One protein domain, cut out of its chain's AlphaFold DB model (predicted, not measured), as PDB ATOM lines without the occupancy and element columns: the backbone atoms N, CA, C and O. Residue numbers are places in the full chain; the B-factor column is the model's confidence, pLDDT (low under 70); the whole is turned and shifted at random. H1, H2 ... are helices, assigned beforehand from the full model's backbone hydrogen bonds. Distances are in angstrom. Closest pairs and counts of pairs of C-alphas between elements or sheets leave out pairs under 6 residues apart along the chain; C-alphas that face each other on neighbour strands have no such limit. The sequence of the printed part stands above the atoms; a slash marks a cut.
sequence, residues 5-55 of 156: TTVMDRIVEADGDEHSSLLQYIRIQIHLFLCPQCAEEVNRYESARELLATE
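What this domain is: This is residues 5 to 55 of the 156 residues of the protein "Peptidoglycan-binding protein" of Breznakiella homolactica (UniProt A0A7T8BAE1). Two helices, H2 and H3, meet at a corner to make a wide V, and the shorter first helix, H1, lies over the opening between them, to one face of the V. The second half of the long arm H3 sticks out beyond the rest with residues 46 to 55, of which 46 to 54 belong to H3. The printed part has 51 residues with three named helices, in the order H1, H2, H3, and no named strand; the class is all helix. The whole is only just compact, close to loose, with a radius of gyration of the C-alphas of 11.6 A, and spans 34 by 26 by 15 A.

Where its parts are: H1, residues 5 to 14, begins at C-alpha 5 at (-12.136, -30.168, 17.429) and is 14.3 A long from first to last C-alpha. H2, residues 22 to 34, is 18.8 A long and begins at C-alpha 22 at (-10.738, -37.776, -0.887). H3, residues 36 to 54, is 26.8 A long and ends at C-alpha 54 at (4.396, -52.357, 19.546).

How they stand to each other: H1 and H2 are close but not clearly touching, the closest C-alphas being those of Val 7 and Ile 28, 6.4 A apart. They run opposite ways at a steep tilt of 46 degrees. H1 and H3 only just touch, with 3 pairs of C-alphas within 8 A; Met 8 and Val 42 have the closest C-alphas, 7.7 A apart. H3 touches H1 with residues 38 to 42 alone. The tilt is shallow, 31 degrees, the same way. H2 and H3 touch only at the corner by their link, with residues 31 to 33 of H2 and 38 to 39 of H3 alone; the closest C-alphas are those of Leu 32 and Ala 39, 5.0 A apart. They run opposite ways at a steep tilt of 67 degrees. In H1, H2 and H3 every O i to N i+4 pair is within hydrogen-bond range.

The domain as a whole: The two C-alphas farthest apart are those of Leu 23 and Glu 55, at 34.3 A. The printed part has no cut; the link from H1 to H2 is short, that from H2 to H3 tight. Mean pLDDT of the printed part is 84.9, and residues 16 to 20 are under 70.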
ATOM      1  N   THR A   5     -11.410 -29.018  16.853       86.88
ATOM      2  CA  THR A   5     -12.136 -30.168  17.429       86.88
ATOM      3  C   THR A   5     -12.679 -31.097  16.347       86.88
ATOM      4  O   THR A   5     -12.454 -32.296  16.380       86.88
ATOM      5  N   THR A   6     -13.284 -30.521  15.305       87.19
ATOM      6  CA  THR A   6     -13.803 -31.279  14.164       87.19
ATOM      7  C   THR A   6     -12.695 -31.980  13.385       87.19
ATOM      8  O   THR A   6     -12.952 -33.005  12.777       87.19
ATOM      9  N   VAL A   7     -11.474 -31.443  13.348       87.12
ATOM     10  CA  VAL A   7     -10.366 -32.111  12.653       87.12
ATOM     11  C   VAL A   7      -9.921 -33.350  13.422       87.12
ATOM     12  O   VAL A   7      -9.765 -34.395  12.800       87.12
ATOM     13  N   MET A   8      -9.805 -33.260  14.748       88.00
ATOM     14  CA  MET A   8      -9.440 -34.405  15.586       88.00
ATOM     15  C   MET A   8     -10.505 -35.502  15.571       88.00
ATOM     16  O   MET A   8     -10.160 -36.656  15.333       88.00
ATOM     17  N   ASP A   9     -11.788 -35.148  15.698       87.88
ATOM     18  CA  ASP A   9     -12.891 -36.120  15.625       87.88
ATOM     19  C   ASP A   9     -12.850 -36.905  14.305       87.88
ATOM     20  O   ASP A   9     -12.965 -38.127  14.286       87.88
ATOM     21  N   ARG A  10     -12.599 -36.214  13.182       85.81
ATOM     22  CA  ARG A  10     -12.517 -36.859  11.862       85.81
ATOM     23  C   ARG A  10     -11.289 -37.743  11.680       85.81
ATOM     24  O   ARG A  10     -11.366 -38.674  10.887       85.81
ATOM     25  N   ILE A  11     -10.173 -37.440  12.340       85.50
ATOM     26  CA  ILE A  11      -8.967 -38.278  12.288       85.50
ATOM     27  C   ILE A  11      -9.197 -39.576  13.069       85.50
ATOM     28  O   ILE A  11      -8.815 -40.634  12.586       85.50
ATOM     29  N   VAL A  12      -9.883 -39.506  14.213       85.06
ATOM     30  CA  VAL A  12     -10.247 -40.689  15.009       85.06
ATOM     31  C   VAL A  12     -11.298 -41.542  14.291       85.06
ATOM     32  O   VAL A  12     -11.143 -42.754  14.208       85.06
ATOM     33  N   GLU A  13     -12.336 -40.926  13.714       83.38
ATOM     34  CA  GLU A  13     -13.365 -41.638  12.936       83.38
ATOM     35  C   GLU A  13     -12.789 -42.332  11.690       83.38
ATOM     36  O   GLU A  13     -13.162 -43.461  11.377       83.38
ATOM     37  N   ALA A  14     -11.865 -41.677  10.978       78.25
ATOM     38  CA  ALA A  14     -11.249 -42.236   9.773       78.25
ATOM     39  C   ALA A  14     -10.330 -43.440  10.053       78.25
ATOM     40  O   ALA A  14     -10.002 -44.161   9.116       78.25
ATOM     41  N   ASP A  15      -9.921 -43.659  11.308       70.19
ATOM     42  CA  ASP A  15      -9.139 -44.835  11.706       70.19
ATOM     43  C   ASP A  15     -10.012 -46.100  11.832       70.19
ATOM     44  O   ASP A  15      -9.504 -47.215  11.754       70.19
ATOM     45  N   GLY A  16     -11.332 -45.934  12.007       65.31
ATOM     46  CA  GLY A  16     -12.296 -47.036  12.111       65.31
ATOM     47  C   GLY A  16     -12.996 -47.399  10.797       65.31
ATOM     48  O   GLY A  16     -13.333 -48.564  10.599       65.31
ATOM     49  N   ASP A  17     -13.189 -46.430   9.895       60.72
ATOM     50  CA  ASP A  17     -13.939 -46.605   8.646       60.72
ATOM     51  C   ASP A  17     -13.090 -46.281   7.403       60.72
ATOM     52  O   ASP A  17     -12.669 -45.146   7.168       60.72
ATOM     53  N   GLU A  18     -12.926 -47.270   6.521       59.78
ATOM     54  CA  GLU A  18     -12.084 -47.231   5.311       59.78
ATOM     55  C   GLU A  18     -12.629 -46.314   4.184       59.78
ATOM     56  O   GLU A  18     -12.143 -46.322   3.051       59.78
ATOM     57  N   HIS A  19     -13.681 -45.532   4.443       57.59
ATOM     58  CA  HIS A  19     -14.432 -44.773   3.434       57.59
ATOM     59  C   HIS A  19     -14.487 -43.272   3.735       57.59
ATOM     60  O   HIS A  19     -15.544 -42.639   3.700       57.59
ATOM     61  N   SER A  20     -13.329 -42.655   3.974       69.44
ATOM     62  CA  SER A  20     -13.236 -41.193   3.973       69.44
ATOM     63  C   SER A  20     -13.167 -40.648   2.538       69.44
ATOM     64  O   SER A  20     -12.446 -41.138   1.669       69.44
ATOM     65  N   SER A  21     -13.959 -39.612   2.249       81.50
ATOM     66  CA  SER A  21     -13.952 -38.972   0.928       81.50
ATOM     67  C   SER A  21     -12.616 -38.253   0.668       81.50
ATOM     68  O   SER A  21     -12.121 -37.521   1.526       81.50
ATOM     69  N   LEU A  22     -12.039 -38.385  -0.534       82.19
ATOM     70  CA  LEU A  22     -10.738 -37.776  -0.887       82.19
ATOM     71  C   LEU A  22     -10.676 -36.259  -0.620       82.19
ATOM     72  O   LEU A  22      -9.645 -35.723  -0.214       82.19
ATOM     73  N   LEU A  23     -11.795 -35.554  -0.808       84.88
ATOM     74  CA  LEU A  23     -11.891 -34.117  -0.536       84.88
ATOM     75  C   LEU A  23     -11.755 -33.786   0.956       84.88
ATOM     76  O   LEU A  23     -11.221 -32.734   1.309       84.88
ATOM     77  N   GLN A  24     -12.231 -34.664   1.835       84.19
ATOM     78  CA  GLN A  24     -12.113 -34.501   3.278       84.19
ATOM     79  C   GLN A  24     -10.669 -34.708   3.736       84.19
ATOM     80  O   GLN A  24     -10.164 -33.885   4.500       84.19
ATOM     81  N   TYR A  25      -9.981 -35.713   3.189       85.94
ATOM     82  CA  TYR A  25      -8.561 -35.950   3.451       85.94
ATOM     83  C   TYR A  25      -7.702 -34.722   3.108       85.94
ATOM     84  O   TYR A  25      -6.941 -34.230   3.940       85.94
ATOM     85  N   ILE A  26      -7.895 -34.138   1.918       89.00
ATOM     86  CA  ILE A  26      -7.155 -32.939   1.488       89.00
ATOM     87  C   ILE A  26      -7.411 -31.758   2.434       89.00
ATOM     88  O   ILE A  26      -6.489 -31.027   2.794       89.00
ATOM     89  N   ARG A  27      -8.661 -31.558   2.869       89.75
ATOM     90  CA  ARG A  27      -9.004 -30.464   3.790       89.75
ATOM     91  C   ARG A  27      -8.341 -30.626   5.156       89.75
ATOM     92  O   ARG A  27      -7.946 -29.617   5.738       89.75
ATOM     93  N   ILE A  28      -8.231 -31.856   5.656       89.06
ATOM     94  CA  ILE A  28      -7.536 -32.167   6.912       89.06
ATOM     95  C   ILE A  28      -6.040 -31.877   6.760       89.06
ATOM     96  O   ILE A  28      -5.496 -31.129   7.566       89.06
ATOM     97  N   GLN A  29      -5.411 -32.344   5.679       89.81
ATOM     98  CA  GLN A  29      -3.993 -32.093   5.394       89.81
ATOM     99  C   GLN A  29      -3.660 -30.596   5.324       89.81
ATOM    100  O   GLN A  29      -2.705 -30.131   5.944       89.81
ATOM    101  N   ILE A  30      -4.496 -29.805   4.640       92.25
ATOM    102  CA  ILE A  30      -4.343 -28.343   4.605       92.25
ATOM    103  C   ILE A  30      -4.447 -27.757   6.019       92.25
ATOM    104  O   ILE A  30      -3.663 -26.887   6.383       92.25
ATOM    105  N   HIS A  31      -5.398 -28.218   6.835       93.06
ATOM    106  CA  HIS A  31      -5.539 -27.713   8.198       93.06
ATOM    107  C   HIS A  31      -4.323 -28.042   9.073       93.06
ATOM    108  O   HIS A  31      -3.866 -27.161   9.793       93.06
ATOM    109  N   LEU A  32      -3.780 -29.259   8.983       90.88
ATOM    110  CA  LEU A  32      -2.572 -29.659   9.712       90.88
ATOM    111  C   LEU A  32      -1.355 -28.830   9.285       90.88
ATOM    112  O   LEU A  32      -0.563 -28.425  10.129       90.88
ATOM    113  N   PHE A  33      -1.250 -28.490   7.998       92.50
ATOM    114  CA  PHE A  33      -0.192 -27.607   7.509       92.50
ATOM    115  C   PHE A  33      -0.315 -26.169   8.043       92.50
ATOM    116  O   PHE A  33       0.692 -25.528   8.335       92.50
ATOM    117  N   LEU A  34      -1.539 -25.644   8.174       93.56
ATOM    118  CA  LEU A  34      -1.774 -24.275   8.653       93.56
ATOM    119  C   LEU A  34      -1.813 -24.154  10.185       93.56
ATOM    120  O   LEU A  34      -1.592 -23.061  10.705       93.56
ATOM    121  N   CYS A  35      -2.132 -25.229  10.906       93.69
ATOM    122  CA  CYS A  35      -2.309 -25.228  12.353       93.69
ATOM    123  C   CYS A  35      -1.269 -26.141  13.028       93.69
ATOM    124  O   CYS A  35      -1.493 -27.351  13.125       93.69
ATOM    125  N   PRO A  36      -0.158 -25.584  13.549       91.31
ATOM    126  CA  PRO A  36       0.906 -26.384  14.157       91.31
ATOM    127  C   PRO A  36       0.448 -27.120  15.422       91.31
ATOM    128  O   PRO A  36       0.936 -28.209  15.698       91.31
ATOM    129  N   GLN A  37      -0.525 -26.570  16.157       92.19
ATOM    130  CA  GLN A  37      -1.078 -27.225  17.341       92.19
ATOM    131  C   GLN A  37      -1.779 -28.545  16.980       92.19
ATOM    132  O   GLN A  37      -1.530 -29.564  17.615       92.19
ATOM    133  N   CYS A  38      -2.609 -28.546  15.931       92.44
ATOM    134  CA  CYS A  38      -3.279 -29.764  15.473       92.44
ATOM    135  C   CYS A  38      -2.271 -30.790  14.934       92.44
ATOM    136  O   CYS A  38      -2.434 -31.980  15.168       92.44
ATOM    137  N   ALA A  39      -1.217 -30.344  14.242       91.56
ATOM    138  CA  ALA A  39      -0.156 -31.240  13.780       91.56
ATOM    139  C   ALA A  39       0.584 -31.919  14.947       91.56
ATOM    140  O   ALA A  39       0.867 -33.115  14.890       91.56
ATOM    141  N   GLU A  40       0.862 -31.180  16.022       94.06
ATOM    142  CA  GLU A  40       1.492 -31.736  17.220       94.06
ATOM    143  C   GLU A  40       0.575 -32.735  17.944       94.06
ATOM    144  O   GLU A  40       1.033 -33.800  18.355       94.06
ATOM    145  N   GLU A  41      -0.716 -32.425  18.071       91.62
ATOM    146  CA  GLU A  41      -1.704 -33.326  18.677       91.62
ATOM    147  C   GLU A  41      -1.844 -34.640  17.895       91.62
ATOM    148  O   GLU A  41      -1.848 -35.709  18.505       91.62
ATOM    149  N   VAL A  42      -1.871 -34.584  16.558       92.69
ATOM    150  CA  VAL A  42      -1.897 -35.785  15.706       92.69
ATOM    151  C   VAL A  42      -0.635 -36.625  15.887       92.69
ATOM    152  O   VAL A  42      -0.733 -37.830  16.080       92.69
ATOM    153  N   ASN A  43       0.545 -36.006  15.931       92.62
ATOM    154  CA  ASN A  43       1.797 -36.732  16.153       92.62
ATOM    155  C   ASN A  43       1.851 -37.406  17.543       92.62
ATOM    156  O   ASN A  43       2.355 -38.521  17.699       92.62
ATOM    157  N   ARG A  44       1.299 -36.762  18.580       91.94
ATOM    158  CA  ARG A  44       1.152 -37.375  19.915       91.94
ATOM    159  C   ARG A  44       0.189 -38.563  19.892       91.94
ATOM    160  O   ARG A  44       0.450 -39.563  20.552       91.94
ATOM    161  N   TYR A  45      -0.901 -38.459  19.137       90.19
ATOM    162  CA  TYR A  45      -1.846 -39.557  18.959       90.19
ATOM    163  C   TYR A  45      -1.206 -40.741  18.218       90.19
ATOM    164  O   TYR A  45      -1.273 -41.870  18.698       90.19
ATOM    165  N   GLU A  46      -0.528 -40.488  17.096       89.38
ATOM    166  CA  GLU A  46       0.151 -41.521  16.304       89.38
ATOM    167  C   GLU A  46       1.247 -42.233  17.104       89.38
ATOM    168  O   GLU A  46       1.300 -43.461  17.103       89.38
ATOM    169  N   SER A  47       2.061 -41.490  17.859       89.38
ATOM    170  CA  SER A  47       3.089 -42.083  18.727       89.38
ATOM    171  C   SER A  47       2.500 -42.912  19.871       89.38
ATOM    172  O   SER A  47       2.982 -44.011  20.137       89.38
ATOM    173  N   ALA A  48       1.429 -42.449  20.523       87.88
ATOM    174  CA  ALA A  48       0.724 -43.247  21.527       87.88
ATOM    175  C   ALA A  48       0.143 -44.538  20.926       87.88
ATOM    176  O   ALA A  48       0.199 -45.596  21.552       87.88
ATOM    177  N   ARG A  49      -0.370 -44.471  19.693       85.56
ATOM    178  CA  ARG A  49      -0.880 -45.640  18.971       85.56
ATOM    179  C   ARG A  49       0.228 -46.623  18.618       85.56
ATOM    180  O   ARG A  49       0.048 -47.823  18.787       85.56
ATOM    181  N   GLU A  50       1.362 -46.131  18.131       86.50
ATOM    182  CA  GLU A  50       2.518 -46.970  17.821       86.50
ATOM    183  C   GLU A  50       3.023 -47.695  19.072       86.50
ATOM    184  O   GLU A  50       3.292 -48.892  19.008       86.50
ATOM    185  N   LEU A  51       3.061 -47.018  20.224       85.88
ATOM    186  CA  LEU A  51       3.377 -47.649  21.508       85.88
ATOM    187  C   LEU A  51       2.380 -48.763  21.853       85.88
ATOM    188  O   LEU A  51       2.802 -49.871  22.158       85.88
ATOM    189  N   LEU A  52       1.073 -48.521  21.715       82.38
ATOM    190  CA  LEU A  52       0.049 -49.552  21.946       82.38
ATOM    191  C   LEU A  52       0.137 -50.729  20.963       82.38
ATOM    192  O   LEU A  52      -0.210 -51.849  21.324       82.38
ATOM    193  N   ALA A  53       0.574 -50.485  19.727       80.94
ATOM    194  CA  ALA A  53       0.716 -51.521  18.706       80.94
ATOM    195  C   ALA A  53       2.013 -52.335  18.850       80.94
ATOM    196  O   ALA A  53       2.065 -53.486  18.419       80.94
ATOM    197  N   THR A  54       3.070 -51.734  19.404       76.38
ATOM    198  CA  THR A  54       4.396 -52.357  19.546       76.38
ATOM    199  C   THR A  54       4.616 -52.991  20.911       76.38
ATOM    200  O   THR A  54       5.367 -53.965  21.013       76.38
ATOM    201  N   GLU A  55       3.958 -52.495  21.960       74.06
ATOM    202  CA  GLU A  55       3.933 -53.175  23.245       74.06
ATOM    203  C   GLU A  55       3.129 -54.469  23.110       74.06
ATOM    204  O   GLU A  55       1.953 -54.473  22.747       74.06
TER     205      GLU A  55